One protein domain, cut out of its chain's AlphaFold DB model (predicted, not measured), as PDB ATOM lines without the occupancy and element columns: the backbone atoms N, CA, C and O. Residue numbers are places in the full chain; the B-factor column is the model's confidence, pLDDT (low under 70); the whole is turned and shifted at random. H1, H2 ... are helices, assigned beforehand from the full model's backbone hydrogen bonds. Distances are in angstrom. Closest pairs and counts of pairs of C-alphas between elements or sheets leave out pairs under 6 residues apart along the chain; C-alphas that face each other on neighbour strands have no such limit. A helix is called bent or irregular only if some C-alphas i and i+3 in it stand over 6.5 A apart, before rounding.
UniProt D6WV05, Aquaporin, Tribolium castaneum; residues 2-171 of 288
ATOM      1  N   ALA A   2      15.540   1.411  10.633       49.50
ATOM      2  CA  ALA A   2      16.712   0.639  11.095       49.50
ATOM      3  C   ALA A   2      17.465   1.257  12.289       49.50
ATOM      4  O   ALA A   2      17.548   0.671  13.366       49.50
ATOM      5  N   ALA A   3      17.890   2.514  12.127       59.28
ATOM      6  CA  ALA A   3      18.617   3.260  13.144       59.28
ATOM      7  C   ALA A   3      17.811   3.477  14.441       59.28
ATOM      8  O   ALA A   3      18.398   3.792  15.469       59.28
ATOM      9  N   SER A   4      16.479   3.330  14.421       70.06
ATOM     10  CA  SER A   4      15.632   3.453  15.620       70.06
ATOM     11  C   SER A   4      15.731   2.211  16.508       70.06
ATOM     12  O   SER A   4      15.841   2.344  17.727       70.06
ATOM     13  N   LEU A   5      15.758   1.012  15.910       74.81
ATOM     14  CA  LEU A   5      15.905  -0.250  16.642       74.81
ATOM     15  C   LEU A   5      17.305  -0.366  17.253       74.81
ATOM     16  O   LEU A   5      17.414  -0.541  18.464       74.81
ATOM     17  N   ALA A   6      18.359  -0.155  16.458       71.75
ATOM     18  CA  ALA A   6      19.740  -0.169  16.946       71.75
ATOM     19  C   ALA A   6      19.959   0.861  18.075       71.75
ATOM     20  O   ALA A   6      20.526   0.534  19.115       71.75
ATOM     21  N   ARG A   7      19.394   2.078  17.956       73.69
ATOM     22  CA  ARG A   7      19.413   3.085  19.039       73.69
ATOM     23  C   ARG A   7      18.646   2.661  20.291       73.69
ATOM     24  O   ARG A   7      19.008   3.083  21.387       73.69
ATOM     25  N   ARG A   8      17.547   1.908  20.173       78.50
ATOM     26  CA  ARG A   8      16.798   1.395  21.338       78.50
ATOM     27  C   ARG A   8      17.591   0.306  22.055       78.50
ATOM     28  O   ARG A   8      17.753   0.404  23.267       78.50
ATOM     29  N   VAL A   9      18.128  -0.651  21.303       75.19
ATOM     30  CA  VAL A   9      18.956  -1.749  21.817       75.19
ATOM     31  C   VAL A   9      20.218  -1.206  22.492       75.19
ATOM     32  O   VAL A   9      20.469  -1.505  23.656       75.19
ATOM     33  N   SER A  10      20.945  -0.306  21.823       70.19
ATOM     34  CA  SER A  10      22.129   0.358  22.383       70.19
ATOM     35  C   SER A  10      21.813   1.104  23.680       70.19
ATOM     36  O   SER A  10      22.492   0.917  24.683       70.19
ATOM     37  N   ARG A  11      20.731   1.901  23.723       76.50
ATOM     38  CA  ARG A  11      20.319   2.602  24.955       76.50
ATOM     39  C   ARG A  11      19.939   1.649  26.085       76.50
ATOM     40  O   ARG A  11      20.218   1.965  27.238       76.50
ATOM     41  N   PHE A  12      19.298   0.526  25.774       79.00
ATOM     42  CA  PHE A  12      18.934  -0.490  26.760       79.00
ATOM     43  C   PHE A  12      20.182  -1.109  27.402       79.00
ATOM     44  O   PHE A  12      20.340  -1.036  28.617       79.00
ATOM     45  N   PHE A  13      21.121  -1.601  26.593       70.94
ATOM     46  CA  PHE A  13      22.354  -2.194  27.110       70.94
ATOM     47  C   PHE A  13      23.281  -1.160  27.778       70.94
ATOM     48  O   PHE A  13      23.900  -1.478  28.793       70.94
ATOM     49  N   LYS A  14      23.327   0.092  27.285       71.88
ATOM     50  CA  LYS A  14      24.041   1.203  27.950       71.88
ATOM     51  C   LYS A  14      23.476   1.482  29.343       71.88
ATOM     52  O   LYS A  14      24.237   1.683  30.281       71.88
ATOM     53  N   ARG A  15      22.145   1.452  29.508       76.31
ATOM     54  CA  ARG A  15      21.492   1.592  30.826       76.31
ATOM     55  C   ARG A  15      21.815   0.439  31.773       76.31
ATOM     56  O   ARG A  15      21.898   0.668  32.971       76.31
ATOM     57  N   MET A  16      22.008  -0.769  31.247       71.50
ATOM     58  CA  MET A  16      22.426  -1.935  32.032       71.50
ATOM     59  C   MET A  16      23.928  -1.950  32.360       71.50
ATOM     60  O   MET A  16      24.380  -2.860  33.045       71.50
ATOM     61  N   GLY A  17      24.714  -0.988  31.859       63.53
ATOM     62  CA  GLY A  17      26.170  -0.965  32.037       63.53
ATOM     63  C   GLY A  17      26.916  -2.073  31.284       63.53
ATOM     64  O   GLY A  17      28.094  -2.288  31.541       63.53
ATOM     65  N   LEU A  18      26.244  -2.775  30.363       62.03
ATOM     66  CA  LEU A  18      26.816  -3.890  29.601       62.03
ATOM     67  C   LEU A  18      27.598  -3.428  28.365       62.03
ATOM     68  O   LEU A  18      28.454  -4.157  27.877       62.03
ATOM     69  N   VAL A  19      27.300  -2.234  27.844       62.12
ATOM     70  CA  VAL A  19      27.949  -1.663  26.653       62.12
ATOM     71  C   VAL A  19      28.109  -0.148  26.789       62.12
ATOM     72  O   VAL A  19      27.357   0.495  27.524       62.12
ATOM     73  N   GLY A  20      29.056   0.438  26.055       58.28
ATOM     74  CA  GLY A  20      29.292   1.882  26.006       58.28
ATOM     75  C   GLY A  20      30.750   2.283  26.244       58.28
ATOM     76  O   GLY A  20      31.416   1.784  27.147       58.28
ATOM     77  N   TYR A  21      31.228   3.233  25.440       55.31
ATOM     78  CA  TYR A  21      32.592   3.748  25.498       55.31
ATOM     79  C   TYR A  21      32.875   4.532  26.795       55.31
ATOM     80  O   TYR A  21      32.215   5.532  27.090       55.31
ATOM     81  N   SER A  22      33.908   4.123  27.537       54.81
ATOM     82  CA  SER A  22      34.462   4.865  28.674       54.81
ATOM     83  C   SER A  22      35.808   5.479  28.291       54.81
ATOM     84  O   SER A  22      36.761   4.764  27.994       54.81
ATOM     85  N   LYS A  23      35.927   6.813  28.372       50.81
ATOM     86  CA  LYS A  23      37.173   7.565  28.089       50.81
ATOM     87  C   LYS A  23      38.381   7.152  28.949       50.81
ATOM     88  O   LYS A  23      39.480   7.634  28.706       50.81
ATOM     89  N   ARG A  24      38.194   6.338  29.996       49.19
ATOM     90  CA  ARG A  24      39.242   6.026  30.985       49.19
ATOM     91  C   ARG A  24      39.969   4.699  30.771       49.19
ATOM     92  O   ARG A  24      40.943   4.482  31.480       49.19
ATOM     93  N   ARG A  25      39.532   3.840  29.844       49.47
ATOM     94  CA  ARG A  25      40.198   2.594  29.412       49.47
ATOM     95  C   ARG A  25      39.346   1.974  28.300       49.47
ATOM     96  O   ARG A  25      38.131   1.886  28.470       49.47
ATOM     97  N   ASN A  26      39.972   1.492  27.218       53.06
ATOM     98  CA  ASN A  26      39.363   0.474  26.347       53.06
ATOM     99  C   ASN A  26      38.782  -0.588  27.279       53.06
ATOM    100  O   ASN A  26      39.476  -0.958  28.223       53.06
ATOM    101  N   ILE A  27      37.540  -1.020  27.078       53.97
ATOM    102  CA  ILE A  27      36.691  -1.677  28.093       53.97
ATOM    103  C   ILE A  27      37.371  -2.868  28.828       53.97
ATOM    104  O   ILE A  27      36.968  -3.196  29.939       53.97
ATOM    105  N   PHE A  28      38.479  -3.418  28.303       54.19
ATOM    106  CA  PHE A  28      39.352  -4.408  28.959       54.19
ATOM    107  C   PHE A  28      40.879  -4.209  28.774       54.19
ATOM    108  O   PHE A  28      41.654  -5.115  29.060       54.19
ATOM    109  N   GLY A  29      41.348  -3.074  28.240       61.69
ATOM    110  CA  GLY A  29      42.746  -2.917  27.790       61.69
ATOM    111  C   GLY A  29      43.103  -3.756  26.552       61.69
ATOM    112  O   GLY A  29      44.268  -3.847  26.178       61.69
ATOM    113  N   ILE A  30      42.097  -4.362  25.915       71.81
ATOM    114  CA  ILE A  30      42.239  -5.188  24.715       71.81
ATOM    115  C   ILE A  30      42.433  -4.284  23.491       71.81
ATOM    116  O   ILE A  30      41.785  -3.243  23.355       71.81
ATOM    117  N   HIS A  31      43.346  -4.686  22.608       82.38
ATOM    118  CA  HIS A  31      43.658  -3.965  21.380       82.38
ATOM    119  C   HIS A  31      42.441  -3.950  20.424       82.38
ATOM    120  O   HIS A  31      41.851  -5.011  20.215       82.38
ATOM    121  N   PRO A  32      42.067  -2.813  19.799       84.50
ATOM    122  CA  PRO A  32      40.865  -2.721  18.960       84.50
ATOM    123  C   PRO A  32      40.789  -3.752  17.828       84.50
ATOM    124  O   PRO A  32      39.724  -4.309  17.581       84.50
ATOM    125  N   LEU A  33      41.930  -4.101  17.227       87.69
ATOM    126  CA  LEU A  33      41.994  -5.150  16.206       87.69
ATOM    127  C   LEU A  33      41.478  -6.506  16.716       87.69
ATOM    128  O   LEU A  33      40.803  -7.197  15.972       87.69
ATOM    129  N   VAL A  34      41.731  -6.862  17.984       89.31
ATOM    130  CA  VAL A  34      41.249  -8.120  18.593       89.31
ATOM    131  C   VAL A  34      39.726  -8.123  18.700       89.31
ATOM    132  O   VAL A  34      39.090  -9.167  18.554       89.31
ATOM    133  N   ILE A  35      39.127  -6.956  18.935       87.44
ATOM    134  CA  ILE A  35      37.674  -6.807  18.969       87.44
ATOM    135  C   ILE A  35      37.124  -7.047  17.564       87.44
ATOM    136  O   ILE A  35      36.262  -7.908  17.414       87.44
ATOM    137  N   SER A  36      37.692  -6.417  16.531       91.06
ATOM    138  CA  SER A  36      37.340  -6.695  15.131       91.06
ATOM    139  C   SER A  36      37.496  -8.175  14.763       91.06
ATOM    140  O   SER A  36      36.569  -8.772  14.216       91.06
ATOM    141  N   THR A  37      38.600  -8.825  15.151       93.88
ATOM    142  CA  THR A  37      38.773 -10.277  14.966       93.88
ATOM    143  C   THR A  37      37.658 -11.067  15.652       93.88
ATOM    144  O   THR A  37      37.145 -12.027  15.085       93.88
ATOM    145  N   THR A  38      37.255 -10.666  16.860       91.56
ATOM    146  CA  THR A  38      36.198 -11.340  17.627       91.56
ATOM    147  C   THR A  38      34.837 -11.203  16.949       91.56
ATOM    148  O   THR A  38      34.096 -12.179  16.887       91.56
ATOM    149  N   TYR A  39      34.515 -10.030  16.396       90.75
ATOM    150  CA  TYR A  39      33.294  -9.825  15.610       90.75
ATOM    151  C   TYR A  39      33.272 -10.698  14.351       90.75
ATOM    152  O   TYR A  39      32.254 -11.336  14.071       90.75
ATOM    153  N   ILE A  40      34.402 -10.789  13.641       95.19
ATOM    154  CA  ILE A  40      34.550 -11.678  12.483       95.19
ATOM    155  C   ILE A  40      34.339 -13.135  12.910       95.19
ATOM    156  O   ILE A  40      33.452 -13.798  12.381       95.19
ATOM    157  N   ILE A  41      35.077 -13.623  13.916       95.94
ATOM    158  CA  ILE A  41      34.957 -15.004  14.413       95.94
ATOM    159  C   ILE A  41      33.529 -15.308  14.874       95.94
ATOM    160  O   ILE A  41      33.021 -16.391  14.594       95.94
ATOM    161  N   LEU A  42      32.859 -14.370  15.549       92.56
ATOM    162  CA  LEU A  42      31.469 -14.533  15.970       92.56
ATOM    163  C   LEU A  42      30.539 -14.725  14.764       92.56
ATOM    164  O   LEU A  42      29.699 -15.622  14.795       92.56
ATOM    165  N   ALA A  43      30.702 -13.931  13.701       94.12
ATOM    166  CA  ALA A  43      29.921 -14.088  12.477       94.12
ATOM    167  C   ALA A  43      30.150 -15.469  11.835       94.12
ATOM    168  O   ALA A  43      29.173 -16.165  11.546       94.12
ATOM    169  N   LEU A  44      31.413 -15.900  11.707       96.44
ATOM    170  CA  LEU A  44      31.759 -17.229  11.180       96.44
ATOM    171  C   LEU A  44      31.173 -18.356  12.048       96.44
ATOM    172  O   LEU A  44      30.628 -19.329  11.534       96.44
ATOM    173  N   ALA A  45      31.246 -18.228  13.376       96.38
ATOM    174  CA  ALA A  45      30.760 -19.241  14.310       96.38
ATOM    175  C   ALA A  45      29.230 -19.377  14.280       96.38
ATOM    176  O   ALA A  45      28.707 -20.494  14.260       96.38
ATOM    177  N   LEU A  46      28.503 -18.255  14.250       94.75
ATOM    178  CA  LEU A  46      27.041 -18.249  14.143       94.75
ATOM    179  C   LEU A  46      26.579 -18.866  12.822       94.75
ATOM    180  O   LEU A  46      25.639 -19.667  12.803       94.75
ATOM    181  N   ALA A  47      27.251 -18.531  11.726       96.19
ATOM    182  CA  ALA A  47      26.941 -19.071  10.416       96.19
ATOM    183  C   ALA A  47      27.291 -20.564  10.305       96.19
ATOM    184  O   ALA A  47      26.460 -21.340   9.835       96.19
ATOM    185  N   ALA A  48      28.427 -21.009  10.852       96.62
ATOM    186  CA  ALA A  48      28.782 -22.426  10.939       96.62
ATOM    187  C   ALA A  48      27.776 -23.234  11.782       96.62
ATOM    188  O   ALA A  48      27.364 -24.325  11.378       96.62
ATOM    189  N   LEU A  49      27.336 -22.698  12.927       96.81
ATOM    190  CA  LEU A  49      26.307 -23.328  13.758       96.81
ATOM    191  C   LEU A  49      24.979 -23.438  13.002       96.81
ATOM    192  O   LEU A  49      24.376 -24.510  12.965       96.81
ATOM    193  N   THR A  50      24.548 -22.353  12.361       96.06
ATOM    194  CA  THR A  50      23.284 -22.324  11.612       96.06
ATOM    195  C   THR A  50      23.339 -23.254  10.400       96.06
ATOM    196  O   THR A  50      22.412 -24.033  10.196       96.06
ATOM    197  N   ARG A  51      24.450 -23.270   9.652       96.62
ATOM    198  CA  ARG A  51      24.705 -24.224   8.561       96.62
ATOM    199  C   ARG A  51      24.597 -25.664   9.049       96.62
ATOM    200  O   ARG A  51      23.930 -26.473   8.410       96.62
ATOM    201  N   LYS A  52      25.202 -25.986  10.197       96.44
ATOM    202  CA  LYS A  52      25.108 -27.324  10.796       96.44
ATOM    203  C   LYS A  52      23.659 -27.694  11.114       96.44
ATOM    204  O   LYS A  52      23.237 -28.790  10.766       96.44
ATOM    205  N   VAL A  53      22.891 -26.789  11.725       97.25
ATOM    206  CA  VAL A  53      21.461 -27.013  12.004       97.25
ATOM    207  C   VAL A  53      20.677 -27.244  10.711       97.25
ATOM    208  O   VAL A  53      19.938 -28.217  10.616       97.25
ATOM    209  N   VAL A  54      20.879 -26.409   9.691       97.06
ATOM    210  CA  VAL A  54      20.224 -26.544   8.380       97.06
ATOM    211  C   VAL A  54      20.549 -27.888   7.729       97.06
ATOM    212  O   VAL A  54      19.649 -28.564   7.240       97.06
ATOM    213  N   ASN A  55      21.812 -28.313   7.777       95.88
ATOM    214  CA  ASN A  55      22.243 -29.592   7.219       95.88
ATOM    215  C   ASN A  55      21.667 -30.807   7.954       95.88
ATOM    216  O   ASN A  55      21.482 -31.840   7.317       95.88
ATOM    217  N   LEU A  56      21.378 -30.679   9.251       96.25
ATOM    218  CA  LEU A  56      20.762 -31.734  10.060       96.25
ATOM    219  C   LEU A  56      19.239 -31.805   9.893       96.25
ATOM    220  O   LEU A  56      18.673 -32.889   9.964       96.25
ATOM    221  N   VAL A  57      18.577 -30.657   9.724       96.94
ATOM    222  CA  VAL A  57      17.108 -30.566   9.723       96.94
ATOM    223  C   VAL A  57      16.522 -30.689   8.318       96.94
ATOM    224  O   VAL A  57      15.421 -31.214   8.162       96.94
ATOM    225  N   LEU A  58      17.224 -30.195   7.293       96.19
ATOM    226  CA  LEU A  58      16.714 -30.156   5.925       96.19
ATOM    227  C   LEU A  58      17.357 -31.223   5.038       96.19
ATOM    228  O   LEU A  58      18.583 -31.376   4.978       96.19
ATOM    229  N   ASN A  59      16.499 -31.889   4.269       94.06
ATOM    230  CA  ASN A  59      16.902 -32.781   3.189       94.06
ATOM    231  C   ASN A  59      17.489 -31.994   2.016       94.06
ATOM    232  O   ASN A  59      17.211 -30.800   1.843       94.06
ATOM    233  N   ASP A  60      18.286 -32.683   1.202       91.31
ATOM    234  CA  ASP A  60      18.863 -32.095  -0.000       91.31
ATOM    235  C   ASP A  60      17.754 -31.642  -0.961       91.31
ATOM    236  O   ASP A  60      16.926 -32.430  -1.416       91.31
ATOM    237  N   SER A  61      17.655 -30.329  -1.142       94.25
ATOM    238  CA  SER A  61      16.554 -29.662  -1.831       94.25
ATOM    239  C   SER A  61      16.958 -28.242  -2.216       94.25
ATOM    240  O   SER A  61      17.814 -27.626  -1.574       94.25
ATOM    241  N   LEU A  62      16.278 -27.673  -3.217       95.00
ATOM    242  CA  LEU A  62      16.472 -26.270  -3.595       95.00
ATOM    243  C   LEU A  62      16.263 -25.331  -2.400       95.00
ATOM    244  O   LEU A  62      17.035 -24.400  -2.206       95.00
ATOM    245  N   PHE A  63      15.263 -25.613  -1.562       96.56
ATOM    246  CA  PHE A  63      14.986 -24.818  -0.369       96.56
ATOM    247  C   PHE A  63      16.159 -24.826   0.624       96.56
ATOM    248  O   PHE A  63      16.550 -23.770   1.123       96.56
ATOM    249  N   LYS A  64      16.777 -25.993   0.861       96.88
ATOM    250  CA  LYS A  64      18.006 -26.088   1.662       96.88
ATOM    251  C   LYS A  64      19.126 -25.245   1.054       96.88
ATOM    252  O   LYS A  64      19.751 -24.471   1.774       96.88
ATOM    253  N   ARG A  65      19.346 -25.343  -0.262       96.38
ATOM    254  CA  ARG A  65      20.379 -24.567  -0.967       96.38
ATOM    255  C   ARG A  65      20.134 -23.056  -0.875       96.38
ATOM    256  O   ARG A  65      21.071 -22.319  -0.595       96.38
ATOM    257  N   MET A  66      18.887 -22.602  -1.017       97.94
ATOM    258  CA  MET A  66      18.493 -21.198  -0.830       97.94
ATOM    259  C   MET A  66      18.831 -20.684   0.575       97.94
ATOM    260  O   MET A  66      19.376 -19.593   0.719       97.94
ATOM    261  N   ILE A  67      18.544 -21.474   1.616       98.00
ATOM    262  CA  ILE A  67      18.880 -21.106   2.999       98.00
ATOM    263  C   ILE A  67      20.398 -21.046   3.196       98.00
ATOM    264  O   ILE A  67      20.892 -20.117   3.830       98.00
ATOM    265  N   LEU A  68      21.141 -22.012   2.657       98.12
ATOM    266  CA  LEU A  68      22.600 -22.019   2.756       98.12
ATOM    267  C   LEU A  68      23.227 -20.819   2.034       98.12
ATOM    268  O   LEU A  68      24.089 -20.174   2.617       98.12
ATOM    269  N   GLU A  69      22.751 -20.466   0.838       98.25
ATOM    270  CA  GLU A  69      23.164 -19.251   0.120       98.25
ATOM    271  C   GLU A  69      22.860 -17.982   0.926       98.25
ATOM    272  O   GLU A  69      23.708 -17.104   1.054       98.25
ATOM    273  N   PHE A  70      21.677 -17.902   1.541       98.12
ATOM    274  CA  PHE A  70      21.316 -16.779   2.405       98.12
ATOM    275  C   PHE A  70      22.273 -16.633   3.604       98.12
ATOM    276  O   PHE A  70      22.739 -15.528   3.889       98.12
ATOM    277  N   ILE A  71      22.594 -17.733   4.300       97.75
ATOM    278  CA  ILE A  71      23.501 -17.707   5.463       97.75
ATOM    279  C   ILE A  71      24.941 -17.414   5.024       97.75
ATOM    280  O   ILE A  71      25.619 -16.628   5.683       97.75
ATOM    281  N   ALA A  72      25.394 -17.992   3.910       98.19
ATOM    282  CA  ALA A  72      26.714 -17.722   3.350       98.19
ATOM    283  C   ALA A  72      26.875 -16.233   3.018       98.19
ATOM    284  O   ALA A  72      27.875 -15.622   3.396       98.19
ATOM    285  N   THR A  73      25.864 -15.612   2.399       98.06
ATOM    286  CA  THR A  73      25.904 -14.175   2.105       98.06
ATOM    287  C   THR A  73      25.865 -13.316   3.366       98.06
ATOM    288  O   THR A  73      26.565 -12.303   3.420       98.06
ATOM    289  N   LEU A  74      25.102 -13.711   4.394       96.25
ATOM    290  CA  LEU A  74      25.131 -13.039   5.699       96.25
ATOM    291  C   LEU A  74      26.531 -13.076   6.325       96.25
ATOM    292  O   LEU A  74      27.024 -12.036   6.758       96.25
ATOM    293  N   GLU A  75      27.166 -14.252   6.361       97.25
ATOM    294  CA  GLU A  75      28.518 -14.447   6.904       97.25
ATOM    295  C   GLU A  75      29.546 -13.594   6.150       97.25
ATOM    296  O   GLU A  75      30.271 -12.812   6.770       97.25
ATOM    297  N   LEU A  76      29.560 -13.711   4.816       97.50
ATOM    298  CA  LEU A  76      30.454 -12.979   3.919       97.50
ATOM    299  C   LEU A  76      30.343 -11.469   4.143       97.50
ATOM    300  O   LEU A  76      31.332 -10.798   4.435       97.50
ATOM    301  N   CYS A  77      29.130 -10.927   4.041       97.19
ATOM    302  CA  CYS A  77      28.925  -9.488   4.149       97.19
ATOM    303  C   CYS A  77      29.234  -8.988   5.568       97.19
ATOM    304  O   CYS A  77      29.828  -7.925   5.719       97.19
ATOM    305  N   ALA A  78      28.871  -9.744   6.611       95.56
ATOM    306  CA  ALA A  78      29.146  -9.369   7.996       95.56
ATOM    307  C   ALA A  78      30.644  -9.259   8.287       95.56
ATOM    308  O   ALA A  78      31.082  -8.286   8.900       95.56
ATOM    309  N   ALA A  79      31.423 -10.244   7.835       96.94
ATOM    310  CA  ALA A  79      32.870 -10.211   7.963       96.94
ATOM    311  C   ALA A  79      33.455  -9.021   7.187       96.94
ATOM    312  O   ALA A  79      34.258  -8.274   7.741       96.94
ATOM    313  N   CYS A  80      33.002  -8.782   5.952       96.44
ATOM    314  CA  CYS A  80      33.481  -7.674   5.125       96.44
ATOM    315  C   CYS A  80      33.122  -6.285   5.670       96.44
ATOM    316  O   CYS A  80      33.919  -5.363   5.518       96.44
ATOM    317  N   PHE A  81      31.982  -6.113   6.346       94.06
ATOM    318  CA  PHE A  81      31.708  -4.873   7.076       94.06
ATOM    319  C   PHE A  81      32.782  -4.603   8.132       94.06
ATOM    320  O   PHE A  81      33.288  -3.488   8.228       94.06
ATOM    321  N   GLU A  82      33.177  -5.620   8.897       93.81
ATOM    322  CA  GLU A  82      34.243  -5.466   9.885       93.81
ATOM    323  C   GLU A  82      35.618  -5.272   9.225       93.81
ATOM    324  O   GLU A  82      36.451  -4.536   9.750       93.81
ATOM    325  N   LEU A  83      35.843  -5.831   8.029       95.38
ATOM    326  CA  LEU A  83      37.042  -5.535   7.242       95.38
ATOM    327  C   LEU A  83      37.148  -4.059   6.845       95.38
ATOM    328  O   LEU A  83      38.268  -3.561   6.785       95.38
ATOM    329  N   ILE A  84      36.035  -3.345   6.628       92.69
ATOM    330  CA  ILE A  84      36.070  -1.885   6.413       92.69
ATOM    331  C   ILE A  84      36.667  -1.197   7.647       92.69
ATOM    332  O   ILE A  84      37.573  -0.383   7.515       92.69
ATOM    333  N   ILE A  85      36.242  -1.585   8.855       91.38
ATOM    334  CA  ILE A  85      36.817  -1.056  10.103       91.38
ATOM    335  C   ILE A  85      38.314  -1.371  10.184       91.38
ATOM    336  O   ILE A  85      39.104  -0.515  10.591       91.38
ATOM    337  N   VAL A  86      38.725  -2.575   9.775       94.19
ATOM    338  CA  VAL A  86      40.143  -2.953   9.746       94.19
ATOM    339  C   VAL A  86      40.933  -2.091   8.749       94.19
ATOM    340  O   VAL A  86      42.005  -1.591   9.092       94.19
ATOM    341  N   ALA A  87      40.405  -1.880   7.544       93.69
ATOM    342  CA  ALA A  87      41.038  -1.061   6.513       93.69
ATOM    343  C   ALA A  87      41.180   0.404   6.952       93.69
ATOM    344  O   ALA A  87      42.275   0.957   6.860       93.69
ATOM    345  N   ASP A  88      40.114   0.995   7.501       90.62
ATOM    346  CA  ASP A  88      40.074   2.397   7.936       90.62
ATOM    347  C   ASP A  88      41.112   2.712   9.028       90.62
ATOM    348  O   ASP A  88      41.603   3.836   9.117       90.62
ATOM    349  N   ASN A  89      41.447   1.731   9.876       89.81
ATOM    350  CA  ASN A  89      42.273   1.950  11.071       89.81
ATOM    351  C   ASN A  89      43.694   1.367  10.971       89.81
ATOM    352  O   ASN A  89      44.604   1.880  11.621       89.81
ATOM    353  N   TRP A  90      43.908   0.310  10.178       93.44
ATOM    354  CA  TRP A  90      45.213  -0.361  10.029       93.44
ATOM    355  C   TRP A  90      45.686  -0.491   8.575       93.44
ATOM    356  O   TRP A  90      46.773  -1.016   8.322       93.44
ATOM    357  N   GLY A  91      44.911   0.015   7.616       94.62
ATOM    358  CA  GLY A  91      45.285   0.099   6.211       94.62
ATOM    359  C   GLY A  91      45.079  -1.185   5.406       94.62
ATOM    360  O   GLY A  91      44.699  -2.249   5.905       94.62
ATOM    361  N   ILE A  92      45.371  -1.069   4.110       95.19
ATOM    362  CA  ILE A  92      45.076  -2.088   3.094       95.19
ATOM    363  C   ILE A  92      45.796  -3.424   3.323       95.19
ATOM    364  O   ILE A  92      45.261  -4.473   2.984       95.19
ATOM    365  N   TRP A  93      46.985  -3.426   3.932       96.50
ATOM    366  CA  TRP A  93      47.732  -4.665   4.177       96.50
ATOM    367  C   TRP A  93      47.133  -5.499   5.311       96.50
ATOM    368  O   TRP A  93      47.089  -6.725   5.211       96.50
ATOM    369  N   ALA A  94      46.621  -4.849   6.363       96.69
ATOM    370  CA  ALA A  94      45.860  -5.534   7.404       96.69
ATOM    371  C   ALA A  94      44.556  -6.093   6.821       96.69
ATOM    372  O   ALA A  94      44.263  -7.273   7.001       96.69
ATOM    373  N   TYR A  95      43.832  -5.283   6.042       97.06
ATOM    374  CA  TYR A  95      42.657  -5.726   5.291       97.06
ATOM    375  C   TYR A  95      42.956  -6.961   4.423       97.06
ATOM    376  O   TYR A  95      42.268  -7.974   4.538       97.06
ATOM    377  N   ALA A  96      44.020  -6.914   3.617       98.06
ATOM    378  CA  ALA A  96      44.424  -7.992   2.718       98.06
ATOM    379  C   ALA A  96      44.759  -9.283   3.469       98.06
ATOM    380  O   ALA A  96      44.340 -10.358   3.052       98.06
ATOM    381  N   PHE A  97      45.466  -9.196   4.600       98.31
ATOM    382  CA  PHE A  97      45.755 -10.370   5.420       98.31
ATOM    383  C   PHE A  97      44.472 -11.048   5.917       98.31
ATOM    384  O   PHE A  97      44.324 -12.264   5.795       98.31
ATOM    385  N   TYR A  98      43.522 -10.269   6.439       98.38
ATOM    386  CA  TYR A  98      42.251 -10.821   6.898       98.38
ATOM    387  C   TYR A  98      41.415 -11.384   5.747       98.38
ATOM    388  O   TYR A  98      40.885 -12.487   5.871       98.38
ATOM    389  N   LEU A  99      41.317 -10.656   4.632       98.44
ATOM    390  CA  LEU A  99      40.592 -11.101   3.445       98.44
ATOM    391  C   LEU A  99      41.167 -12.413   2.902       98.44
ATOM    392  O   LEU A  99      40.406 -13.320   2.575       98.44
ATOM    393  N   PHE A 100      42.491 -12.554   2.874       98.50
ATOM    394  CA  PHE A 100      43.161 -13.783   2.458       98.50
ATOM    395  C   PHE A 100      42.768 -14.976   3.335       98.50
ATOM    396  O   PHE A 100      42.332 -16.007   2.822       98.50
ATOM    397  N   VAL A 101      42.854 -14.823   4.661       98.31
ATOM    398  CA  VAL A 101      42.464 -15.876   5.614       98.31
ATOM    399  C   VAL A 101      40.976 -16.214   5.490       98.31
ATOM    400  O   VAL A 101      40.608 -17.388   5.476       98.31
ATOM    401  N   LEU A 102      40.117 -15.203   5.346       98.19
ATOM    402  CA  LEU A 102      38.680 -15.390   5.151       98.19
ATOM    403  C   LEU A 102      38.357 -16.080   3.823       98.19
ATOM    404  O   LEU A 102      37.481 -16.934   3.786       98.19
ATOM    405  N   THR A 103      39.095 -15.795   2.754       97.25
ATOM    406  CA  THR A 103      38.887 -16.439   1.449       97.25
ATOM    407  C   THR A 103      39.264 -17.928   1.492       97.25
ATOM    408  O   THR A 103      38.559 -18.770   0.929       97.25
ATOM    409  N   ILE A 104      40.306 -18.300   2.248       97.12
ATOM    410  CA  ILE A 104      40.613 -19.713   2.546       97.12
ATOM    411  C   ILE A 104      39.475 -20.356   3.352       97.12
ATOM    412  O   ILE A 104      39.057 -21.482   3.069       97.12
ATOM    413  N   TRP A 105      38.952 -19.648   4.354       96.94
ATOM    414  CA  TRP A 105      37.825 -20.131   5.147       96.94
ATOM    415  C   TRP A 105      36.577 -20.357   4.285       96.94
ATOM    416  O   TRP A 105      36.010 -21.448   4.316       96.94
ATOM    417  N   TRP A 106      36.166 -19.379   3.474       96.19
ATOM    418  CA  TRP A 106      34.961 -19.480   2.650       96.19
ATOM    419  C   TRP A 106      35.060 -20.598   1.615       96.19
ATOM    420  O   TRP A 106      34.125 -21.388   1.502       96.19
ATOM    421  N   SER A 107      36.209 -20.727   0.942       92.06
ATOM    422  CA  SER A 107      36.435 -21.788  -0.055       92.06
ATOM    423  C   SER A 107      36.396 -23.204   0.528       92.06
ATOM    424  O   SER A 107      36.120 -24.151  -0.200       92.06
ATOM    425  N   SER A 108      36.647 -23.368   1.830       91.50
ATOM    426  CA  SER A 108      36.620 -24.674   2.506       91.50
ATOM    427  C   SER A 108      35.338 -24.943   3.296       91.50
ATOM    428  O   SER A 108      35.067 -26.087   3.652       91.50
ATOM    429  N   SER A 109      34.550 -23.909   3.591       93.56
ATOM    430  CA  SER A 109      33.443 -24.006   4.545       93.56
ATOM    431  C   SER A 109      32.078 -24.239   3.913       93.56
ATOM    432  O   SER A 109      31.194 -24.761   4.592       93.56
ATOM    433  N   TRP A 110      31.865 -23.803   2.671       90.44
ATOM    434  CA  TRP A 110      30.514 -23.566   2.152       90.44
ATOM    435  C   TRP A 110      29.975 -24.572   1.125       90.44
ATOM    436  O   TRP A 110      28.896 -24.340   0.588       90.44
ATOM    437  N   ASP A 111      30.609 -25.735   0.944       85.56
ATOM    438  CA  ASP A 111      30.176 -26.797   0.014       85.56
ATOM    439  C   ASP A 111      29.722 -26.228  -1.351       85.56
ATOM    440  O   ASP A 111      30.540 -25.768  -2.141       85.56
ATOM    441  N   THR A 112      28.412 -26.230  -1.628       84.75
ATOM    442  CA  THR A 112      27.809 -25.751  -2.885       84.75
ATOM    443  C   THR A 112      27.306 -24.306  -2.837       84.75
ATOM    444  O   THR A 112      26.803 -23.808  -3.846       84.75
ATOM    445  N   ALA A 113      27.313 -23.667  -1.666       94.31
ATOM    446  CA  ALA A 113      26.868 -22.289  -1.502       94.31
ATOM    447  C   ALA A 113      28.017 -21.328  -1.819       94.31
ATOM    448  O   ALA A 113      29.144 -21.511  -1.369       94.31
ATOM    449  N   THR A 114      27.723 -20.291  -2.594       93.31
ATOM    450  CA  THR A 114      28.752 -19.402  -3.162       93.31
ATOM    451  C   THR A 114      28.658 -17.970  -2.662       93.31
ATOM    452  O   THR A 114      29.625 -17.221  -2.778       93.31
ATOM    453  N   ALA A 115      27.499 -17.572  -2.129       97.12
ATOM    454  CA  ALA A 115      27.185 -16.197  -1.760       97.12
ATOM    455  C   ALA A 115      27.398 -15.188  -2.906       97.12
ATOM    456  O   ALA A 115      27.618 -13.999  -2.659       97.12
ATOM    457  N   CYS A 116      27.365 -15.645  -4.164       97.00
ATOM    458  CA  CYS A 116      27.742 -14.846  -5.322       97.00
ATOM    459  C   CYS A 116      26.715 -14.928  -6.471       97.00
ATOM    460  O   CYS A 116      26.521 -16.004  -7.043       97.00
ATOM    461  N   PRO A 117      26.087 -13.801  -6.866       97.69
ATOM    462  CA  PRO A 117      25.023 -13.786  -7.879       97.69
ATOM    463  C   PRO A 117      25.383 -14.262  -9.283       97.69
ATOM    464  O   PRO A 117      24.507 -14.765  -9.982       97.69
ATOM    465  N   TYR A 118      26.636 -14.131  -9.724       96.88
ATOM    466  CA  TYR A 118      27.013 -14.661 -11.037       96.88
ATOM    467  C   TYR A 118      27.272 -16.170 -11.013       96.88
ATOM    468  O   TYR A 118      27.268 -16.787 -12.072       96.88
ATOM    469  N   SER A 119      27.445 -16.805  -9.849       96.38
ATOM    470  CA  SER A 119      27.724 -18.245  -9.784       96.38
ATOM    471  C   SER A 119      26.562 -19.099 -10.314       96.38
ATOM    472  O   SER A 119      26.812 -19.919 -11.196       96.38
ATOM    473  N   PRO A 120      25.286 -18.870  -9.934       97.12
ATOM    474  CA  PRO A 120      24.162 -19.538 -10.593       97.12
ATOM    475  C   PRO A 120      24.059 -19.243 -12.101       97.12
ATOM    476  O   PRO A 120      23.542 -20.066 -12.849       97.12
ATOM    477  N   ILE A 121      24.559 -18.091 -12.568       97.62
ATOM    478  CA  ILE A 121      24.606 -17.745 -13.999       97.62
ATOM    479  C   ILE A 121      25.676 -18.576 -14.720       97.62
ATOM    480  O   ILE A 121      25.416 -19.083 -15.811       97.62
ATOM    481  N   GLU A 122      26.852 -18.771 -14.112       96.69
ATOM    482  CA  GLU A 122      27.862 -19.706 -14.624       96.69
ATOM    483  C   GLU A 122      27.291 -21.120 -14.741       96.69
ATOM    484  O   GLU A 122      27.463 -21.746 -15.782       96.69
ATOM    485  N   GLU A 123      26.549 -21.593 -13.735       95.75
ATOM    486  CA  GLU A 123      25.923 -22.922 -13.752       95.75
ATOM    487  C   GLU A 123      24.905 -23.079 -14.897       95.75
ATOM    488  O   GLU A 123      24.848 -24.135 -15.532       95.75
ATOM    489  N   ILE A 124      24.136 -22.030 -15.224       97.12
ATOM    490  CA  ILE A 124      23.254 -22.032 -16.407       97.12
ATOM    491  C   ILE A 124      24.088 -22.182 -17.685       97.12
ATOM    492  O   ILE A 124      23.777 -23.008 -18.541       97.12
ATOM    493  N   LEU A 125      25.166 -21.402 -17.824       95.75
ATOM    494  CA  LEU A 125      26.060 -21.478 -18.988       95.75
ATOM    495  C   LEU A 125      26.806 -22.813 -19.071       95.75
ATOM    496  O   LEU A 125      27.247 -23.230 -20.148       95.75
ATOM    497  N   GLU A 126      26.992 -23.476 -17.936       94.12
ATOM    498  CA  GLU A 126      27.575 -24.806 -17.814       94.12
ATOM    499  C   GLU A 126      26.568 -25.929 -18.078       94.12
ATOM    500  O   GLU A 126      26.991 -27.023 -18.447       94.12
ATOM    501  N   GLY A 127      25.269 -25.625 -18.051       94.25
ATOM    502  CA  GLY A 127      24.183 -26.572 -18.295       94.25
ATOM    503  C   GLY A 127      23.804 -27.394 -17.064       94.25
ATOM    504  O   GLY A 127      23.124 -28.406 -17.201       94.25
ATOM    505  N   SER A 128      24.249 -26.988 -15.872       92.81
ATOM    506  CA  SER A 128      24.000 -27.684 -14.604       92.81
ATOM    507  C   SER A 128      22.872 -27.066 -13.770       92.81
ATOM    508  O   SER A 128      22.571 -27.579 -12.695       92.81
ATOM    509  N   GLN A 129      22.267 -25.964 -14.226       94.38
ATOM    510  CA  GLN A 129      21.236 -25.235 -13.487       94.38
ATOM    511  C   GLN A 129      20.182 -24.616 -14.410       94.38
ATOM    512  O   GLN A 129      20.506 -24.045 -15.450       94.38
ATOM    513  N   ASP A 130      18.923 -24.658 -13.973       95.62
ATOM    514  CA  ASP A 130      17.806 -23.998 -14.648       95.62
ATOM    515  C   ASP A 130      17.681 -22.520 -14.253       95.62
ATOM    516  O   ASP A 130      17.906 -22.135 -13.101       95.62
ATOM    517  N   VAL A 131      17.206 -21.688 -15.186       96.62
ATOM    518  CA  VAL A 131      17.037 -20.234 -14.990       96.62
ATOM    519  C   VAL A 131      16.172 -19.907 -13.767       96.62
ATOM    520  O   VAL A 131      16.506 -19.009 -12.994       96.62
ATOM    521  N   SER A 132      15.073 -20.638 -13.560       96.56
ATOM    522  CA  SER A 132      14.163 -20.408 -12.430       96.56
ATOM    523  C   SER A 132      14.829 -20.683 -11.080       96.56
ATOM    524  O   SER A 132      14.693 -19.884 -10.154       96.56
ATOM    525  N   ASN A 133      15.588 -21.775 -10.971       96.88
ATOM    526  CA  ASN A 133      16.303 -22.122  -9.744       96.88
ATOM    527  C   ASN A 133      17.421 -21.116  -9.468       96.88
ATOM    528  O   ASN A 133      17.549 -20.633  -8.345       96.88
ATOM    529  N   ALA A 134      18.180 -20.735 -10.498       97.38
ATOM    530  CA  ALA A 134      19.212 -19.712 -10.386       97.38
ATOM    531  C   ALA A 134      18.644 -18.372  -9.895       97.38
ATOM    532  O   ALA A 134      19.217 -17.759  -8.997       97.38
ATOM    533  N   ALA A 135      17.487 -17.946 -10.412       98.00
ATOM    534  CA  ALA A 135      16.819 -16.729  -9.960       98.00
ATOM    535  C   ALA A 135      16.450 -16.786  -8.466       98.00
ATOM    536  O   ALA A 135      16.628 -15.801  -7.750       98.00
ATOM    537  N   LEU A 136      15.989 -17.940  -7.972       98.12
ATOM    538  CA  LEU A 136      15.679 -18.146  -6.553       98.12
ATOM    539  C   LEU A 136      16.934 -18.129  -5.663       98.12
ATOM    540  O   LEU A 136      16.895 -17.584  -4.555       98.12
ATOM    541  N   LEU A 137      18.053 -18.681  -6.142       98.19
ATOM    542  CA  LEU A 137      19.338 -18.619  -5.436       98.19
ATOM    543  C   LEU A 137      19.864 -17.179  -5.370       98.19
ATOM    544  O   LEU A 137      20.171 -16.700  -4.281       98.19
ATOM    545  N   ILE A 138      19.865 -16.456  -6.496       98.38
ATOM    546  CA  ILE A 138      20.264 -15.040  -6.558       98.38
ATOM    547  C   ILE A 138      19.384 -14.194  -5.635       98.38
ATOM    548  O   ILE A 138      19.888 -13.368  -4.874       98.38
ATOM    549  N   PHE A 139      18.068 -14.424  -5.640       98.12
ATOM    550  CA  PHE A 139      17.147 -13.746  -4.731       98.12
ATOM    551  C   PHE A 139      17.507 -13.995  -3.259       98.12
ATOM    552  O   PHE A 139      17.530 -13.057  -2.461       98.12
ATOM    553  N   SER A 140      17.841 -15.237  -2.906       98.06
ATOM    554  CA  SER A 140      18.248 -15.605  -1.544       98.06
ATOM    555  C   SER A 140      19.546 -14.906  -1.130       98.06
ATOM    556  O   SER A 140      19.642 -14.395  -0.014       98.06
ATOM    557  N   GLN A 141      20.515 -14.800  -2.043       98.38
ATOM    558  CA  GLN A 141      21.766 -14.074  -1.814       98.38
ATOM    559  C   GLN A 141      21.519 -12.571  -1.616       98.38
ATOM    560  O   GLN A 141      22.028 -11.993  -0.657       98.38
ATOM    561  N   ILE A 142      20.699 -11.935  -2.462       97.19
ATOM    562  CA  ILE A 142      20.328 -10.516  -2.308       97.19
ATOM    563  C   ILE A 142      19.643 -10.290  -0.959       97.19
ATOM    564  O   ILE A 142      19.971  -9.341  -0.249       97.19
ATOM    565  N   LEU A 143      18.713 -11.169  -0.576       97.06
ATOM    566  CA  LEU A 143      18.030 -11.065   0.709       97.06
ATOM    567  C   LEU A 143      19.027 -11.160   1.874       97.06
ATOM    568  O   LEU A 143      18.943 -10.358   2.801       97.06
ATOM    569  N   GLY A 144      19.995 -12.080   1.797       96.81
ATOM    570  CA  GLY A 144      21.092 -12.189   2.762       96.81
ATOM    571  C   GLY A 144      21.865 -10.879   2.875       96.81
ATOM    572  O   GLY A 144      21.933 -10.295   3.954       96.81
ATOM    573  N   ALA A 145      22.336 -10.351   1.743       95.69
ATOM    574  CA  ALA A 145      23.069  -9.088   1.661       95.69
ATOM    575  C   ALA A 145      22.305  -7.900   2.278       95.69
ATOM    576  O   ALA A 145      22.885  -7.119   3.038       95.69
ATOM    577  N   LEU A 146      21.005  -7.767   1.995       93.12
ATOM    578  CA  LEU A 146      20.170  -6.677   2.515       93.12
ATOM    579  C   LEU A 146      19.898  -6.806   4.023       93.12
ATOM    580  O   LEU A 146      19.792  -5.797   4.728       93.12
ATOM    581  N   VAL A 147      19.780  -8.035   4.538       92.88
ATOM    582  CA  VAL A 147      19.569  -8.289   5.971       92.88
ATOM    583  C   VAL A 147      20.848  -8.036   6.775       92.88
ATOM    584  O   VAL A 147      20.750  -7.504   7.888       92.88
ATOM    585  N   THR A 148      22.033  -8.324   6.219       91.56
ATOM    586  CA  THR A 148      23.331  -8.142   6.898       91.56
ATOM    587  C   THR A 148      23.484  -6.754   7.502       91.56
ATOM    588  O   THR A 148      23.887  -6.631   8.659       91.56
ATOM    589  N   PHE A 149      23.116  -5.703   6.763       80.81
ATOM    590  CA  PHE A 149      23.276  -4.327   7.231       80.81
ATOM    591  C   PHE A 149      22.584  -4.095   8.583       80.81
ATOM    592  O   PHE A 149      23.129  -3.444   9.472       80.81
ATOM    593  N   ARG A 150      21.403  -4.689   8.800       81.00
ATOM    594  CA  ARG A 150      20.682  -4.572  10.079       81.00
ATOM    595  C   ARG A 150      21.387  -5.304  11.210       81.00
ATOM    596  O   ARG A 150      21.444  -4.782  12.320       81.00
ATOM    597  N   TYR A 151      21.894  -6.495  10.923       82.25
ATOM    598  CA  TYR A 151      22.653  -7.300  11.871       82.25
ATOM    599  C   TYR A 151      23.919  -6.558  12.330       82.25
ATOM    600  O   TYR A 151      24.114  -6.362  13.531       82.25
ATOM    601  N   VAL A 152      24.707  -6.033  11.390       84.25
ATOM    602  CA  VAL A 152      25.942  -5.287  11.682       84.25
ATOM    603  C   VAL A 152      25.661  -3.966  12.400       84.25
ATOM    604  O   VAL A 152      26.340  -3.641  13.369       84.25
ATOM    605  N   GLN A 153      24.612  -3.227  12.022       79.75
ATOM    606  CA  GLN A 153      24.245  -1.991  12.724       79.75
ATOM    607  C   GLN A 153      23.940  -2.215  14.210       79.75
ATOM    608  O   GLN A 153      24.267  -1.364  15.034       79.75
ATOM    609  N   ILE A 154      23.308  -3.335  14.577       80.62
ATOM    610  CA  ILE A 154      23.057  -3.671  15.987       80.62
ATOM    611  C   ILE A 154      24.384  -3.916  16.709       80.62
ATOM    612  O   ILE A 154      24.583  -3.413  17.815       80.62
ATOM    613  N   LEU A 155      25.286  -4.649  16.059       79.38
ATOM    614  CA  LEU A 155      26.598  -5.002  16.579       79.38
ATOM    615  C   LEU A 155      27.494  -3.782  16.817       79.38
ATOM    616  O   LEU A 155      28.047  -3.636  17.908       79.38
ATOM    617  N   TRP A 156      27.576  -2.873  15.846       82.00
ATOM    618  CA  TRP A 156      28.330  -1.625  15.967       82.00
ATOM    619  C   TRP A 156      27.672  -0.621  16.914       82.00
ATOM    620  O   TRP A 156      28.369   0.124  17.596       82.00
ATOM    621  N   ALA A 157      26.338  -0.622  17.044       79.44
ATOM    622  CA  ALA A 157      25.645   0.267  17.978       79.44
ATOM    623  C   ALA A 157      25.959  -0.040  19.454       79.44
ATOM    624  O   ALA A 157      25.658   0.782  20.327       79.44
ATOM    625  N   MET A 158      26.557  -1.198  19.750       74.44
ATOM    626  CA  MET A 158      27.098  -1.499  21.076       74.44
ATOM    627  C   MET A 158      28.349  -0.667  21.406       74.44
ATOM    628  O   MET A 158      28.618  -0.454  22.585       74.44
ATOM    629  N   GLU A 159      29.068  -0.143  20.405       78.38
ATOM    630  CA  GLU A 159      30.259   0.710  20.570       78.38
ATOM    631  C   GLU A 159      31.270   0.132  21.582       78.38
ATOM    632  O   GLU A 159      31.703   0.817  22.512       78.38
ATOM    633  N   LEU A 160      31.614  -1.155  21.430       72.25
ATOM    634  CA  LEU A 160      32.520  -1.861  22.350       72.25
ATOM    635  C   LEU A 160      33.955  -1.305  22.318       72.25
ATOM    636  O   LEU A 160      34.715  -1.489  23.271       72.25
ATOM    637  N   VAL A 161      34.321  -0.612  21.238       72.31
ATOM    638  CA  VAL A 161      35.628   0.015  21.039       72.31
ATOM    639  C   VAL A 161      35.504   1.341  20.294       72.31
ATOM    640  O   VAL A 161      34.492   1.616  19.649       72.31
ATOM    641  N   GLU A 162      36.539   2.176  20.395       72.69
ATOM    642  CA  GLU A 162      36.587   3.496  19.762       72.69
ATOM    643  C   GLU A 162      36.406   3.456  18.241       72.69
ATOM    644  O   GLU A 162      35.740   4.334  17.701       72.69
ATOM    645  N   THR A 163      36.900   2.411  17.570       77.06
ATOM    646  CA  THR A 163      36.791   2.249  16.113       77.06
ATOM    647  C   THR A 163      35.361   1.975  15.641       77.06
ATOM    648  O   THR A 163      35.047   2.237  14.486       77.06
ATOM    649  N   HIS A 164      34.464   1.518  16.527       80.38
ATOM    650  CA  HIS A 164      33.030   1.334  16.240       80.38
ATOM    651  C   HIS A 164      32.171   2.536  16.633       80.38
ATOM    652  O   HIS A 164      30.960   2.532  16.402       80.38
ATOM    653  N   ARG A 165      32.759   3.563  17.253       76.56
ATOM    654  CA  ARG A 165      32.006   4.710  17.756       76.56
ATOM    655  C   ARG A 165      31.294   5.418  16.610       76.56
ATOM    656  O   ARG A 165      31.917   5.766  15.615       76.56
ATOM    657  N   SER A 166      29.991   5.639  16.762       77.94
ATOM    658  CA  SER A 166      29.122   6.247  15.746       77.94
ATOM    659  C   SER A 166      29.029   5.512  14.399       77.94
ATOM    660  O   SER A 166      28.133   5.853  13.636       77.94
ATOM    661  N   LYS A 167      29.834   4.473  14.123       80.69
ATOM    662  CA  LYS A 167      29.844   3.743  12.840       80.69
ATOM    663  C   LYS A 167      28.480   3.178  12.453       80.69
ATOM    664  O   LYS A 167      28.113   3.180  11.288       80.69
ATOM    665  N   ALA A 168      27.674   2.761  13.430       77.25
ATOM    666  CA  ALA A 168      26.309   2.284  13.180       77.25
ATOM    667  C   ALA A 168      25.352   3.355  12.611       77.25
ATOM    668  O   ALA A 168      24.267   3.012  12.131       77.25
ATOM    669  N   PHE A 169      25.713   4.635  12.724       78.25
ATOM    670  CA  PHE A 169      24.885   5.792  12.375       78.25
ATOM    671  C   PHE A 169      25.593   6.795  11.458       78.25
ATOM    672  O   PHE A 169      25.006   7.833  11.171       78.25
ATOM    673  N   GLU A 170      26.834   6.514  11.067       79.75
ATOM    674  CA  GLU A 170      27.607   7.322  10.129       79.75
ATOM    675  C   GLU A 170      27.076   7.101   8.708       79.75
ATOM    676  O   GLU A 170      26.672   5.987   8.358       79.75
ATOM    677  N   ASP A 171      27.053   8.166   7.907       80.62
ATOM    678  CA  ASP A 171      26.733   8.062   6.487       80.62
ATOM    679  C   ASP A 171      27.892   7.361   5.767       80.62
ATOM    680  O   ASP A 171      29.067   7.648   6.004       80.62
TER     681      ASP A 171
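What this domain is: This is residues 2 to 171 of the 288 residues of the protein "Aquaporin" of Tribolium castaneum (UniProt D6WV05). A long helix, H3, folds back on itself into two nearly antiparallel arms, and its first arm, H3a, forms the core: H2 packs along it side by side, the second arm, H3b, folds back beside it, and H5 crosses it at a steep tilt. The short H4 folds back along one end of H5, and H1 packs near the other end. The printed part has 170 residues, with five named helices in the order H1, H2, H3, H4, H5 and no named strand; the class is all helix. The whole is compact, with a radius of gyration of the C-alphas of 18.0 A, and elongated, spanning 61 by 35 by 32 A.

How they stand to each other: H3, residues 62 to 109, was assigned as one helix by its hydrogen bonds but is bent, with C-alphas 89 and 92 9.4 A apart. Its arms are H3a, residues 62 to 89, and H3b, residues 92 to 109. They touch with residues 83 to 87 and 93 to 99 alone, opposite ways at a shallow tilt of 17 degrees; the closest C-alphas, of Ala 87 and Tyr 95, are 5.1 A apart. H2, residues 32 to 57, forms a helical hairpin with H3a at a shallow tilt of 2 degrees, with the C-alphas of Ile 40 and Ala 79 closest at 5.0 A. H2 and H3b are near each other. H5, residues 131 to 156, is the hub, touching three helices. It touches H3a at a steep tilt of 40 degrees, the same way, closest at the C-alphas of Phe 70 and Gly 144, 4.6 A. H4, residues 119 to 126, makes a helical hairpin with H5, whose residues 131 to 138 alone touch it; the C-alphas of Pro 120 and Ala 134 are closest at 5.0 A. H1, residues 2 to 15, touches residues 150 to 154 of H5 alone, closest at the C-alphas of Ala 6 and Ile 154, 4.9 A; their tilt of 37 degrees is only just steep. H1 and H2 are apart. Every O i to N i+4 pair is within hydrogen-bond range in H1, H2, H3b and H4, with 23 of 24 in H3a and 20 of 22 in H5.

Where its parts are: H3a measures 41.0 A from first to last C-alpha, H5 37.8 A, H2 37.7 A and H3b 24.9 A. C-alpha 2, where H1 begins, is at (16.712, 0.639, 11.095). H3a begins at C-alpha 62, (16.472, -26.270, -3.595), and H5 ends at C-alpha 156, (28.330, -1.625, 15.967).

The domain as a whole: The farthest C-alphas, of Arg 24 and Gly 127, are 61.0 A apart. The printed part has no cut. The link from H1 to H2, residues 16 to 31, is long. Mean pLDDT of the printed part is 87.7; residues 2 to 3 and 17 to 29 are under 70.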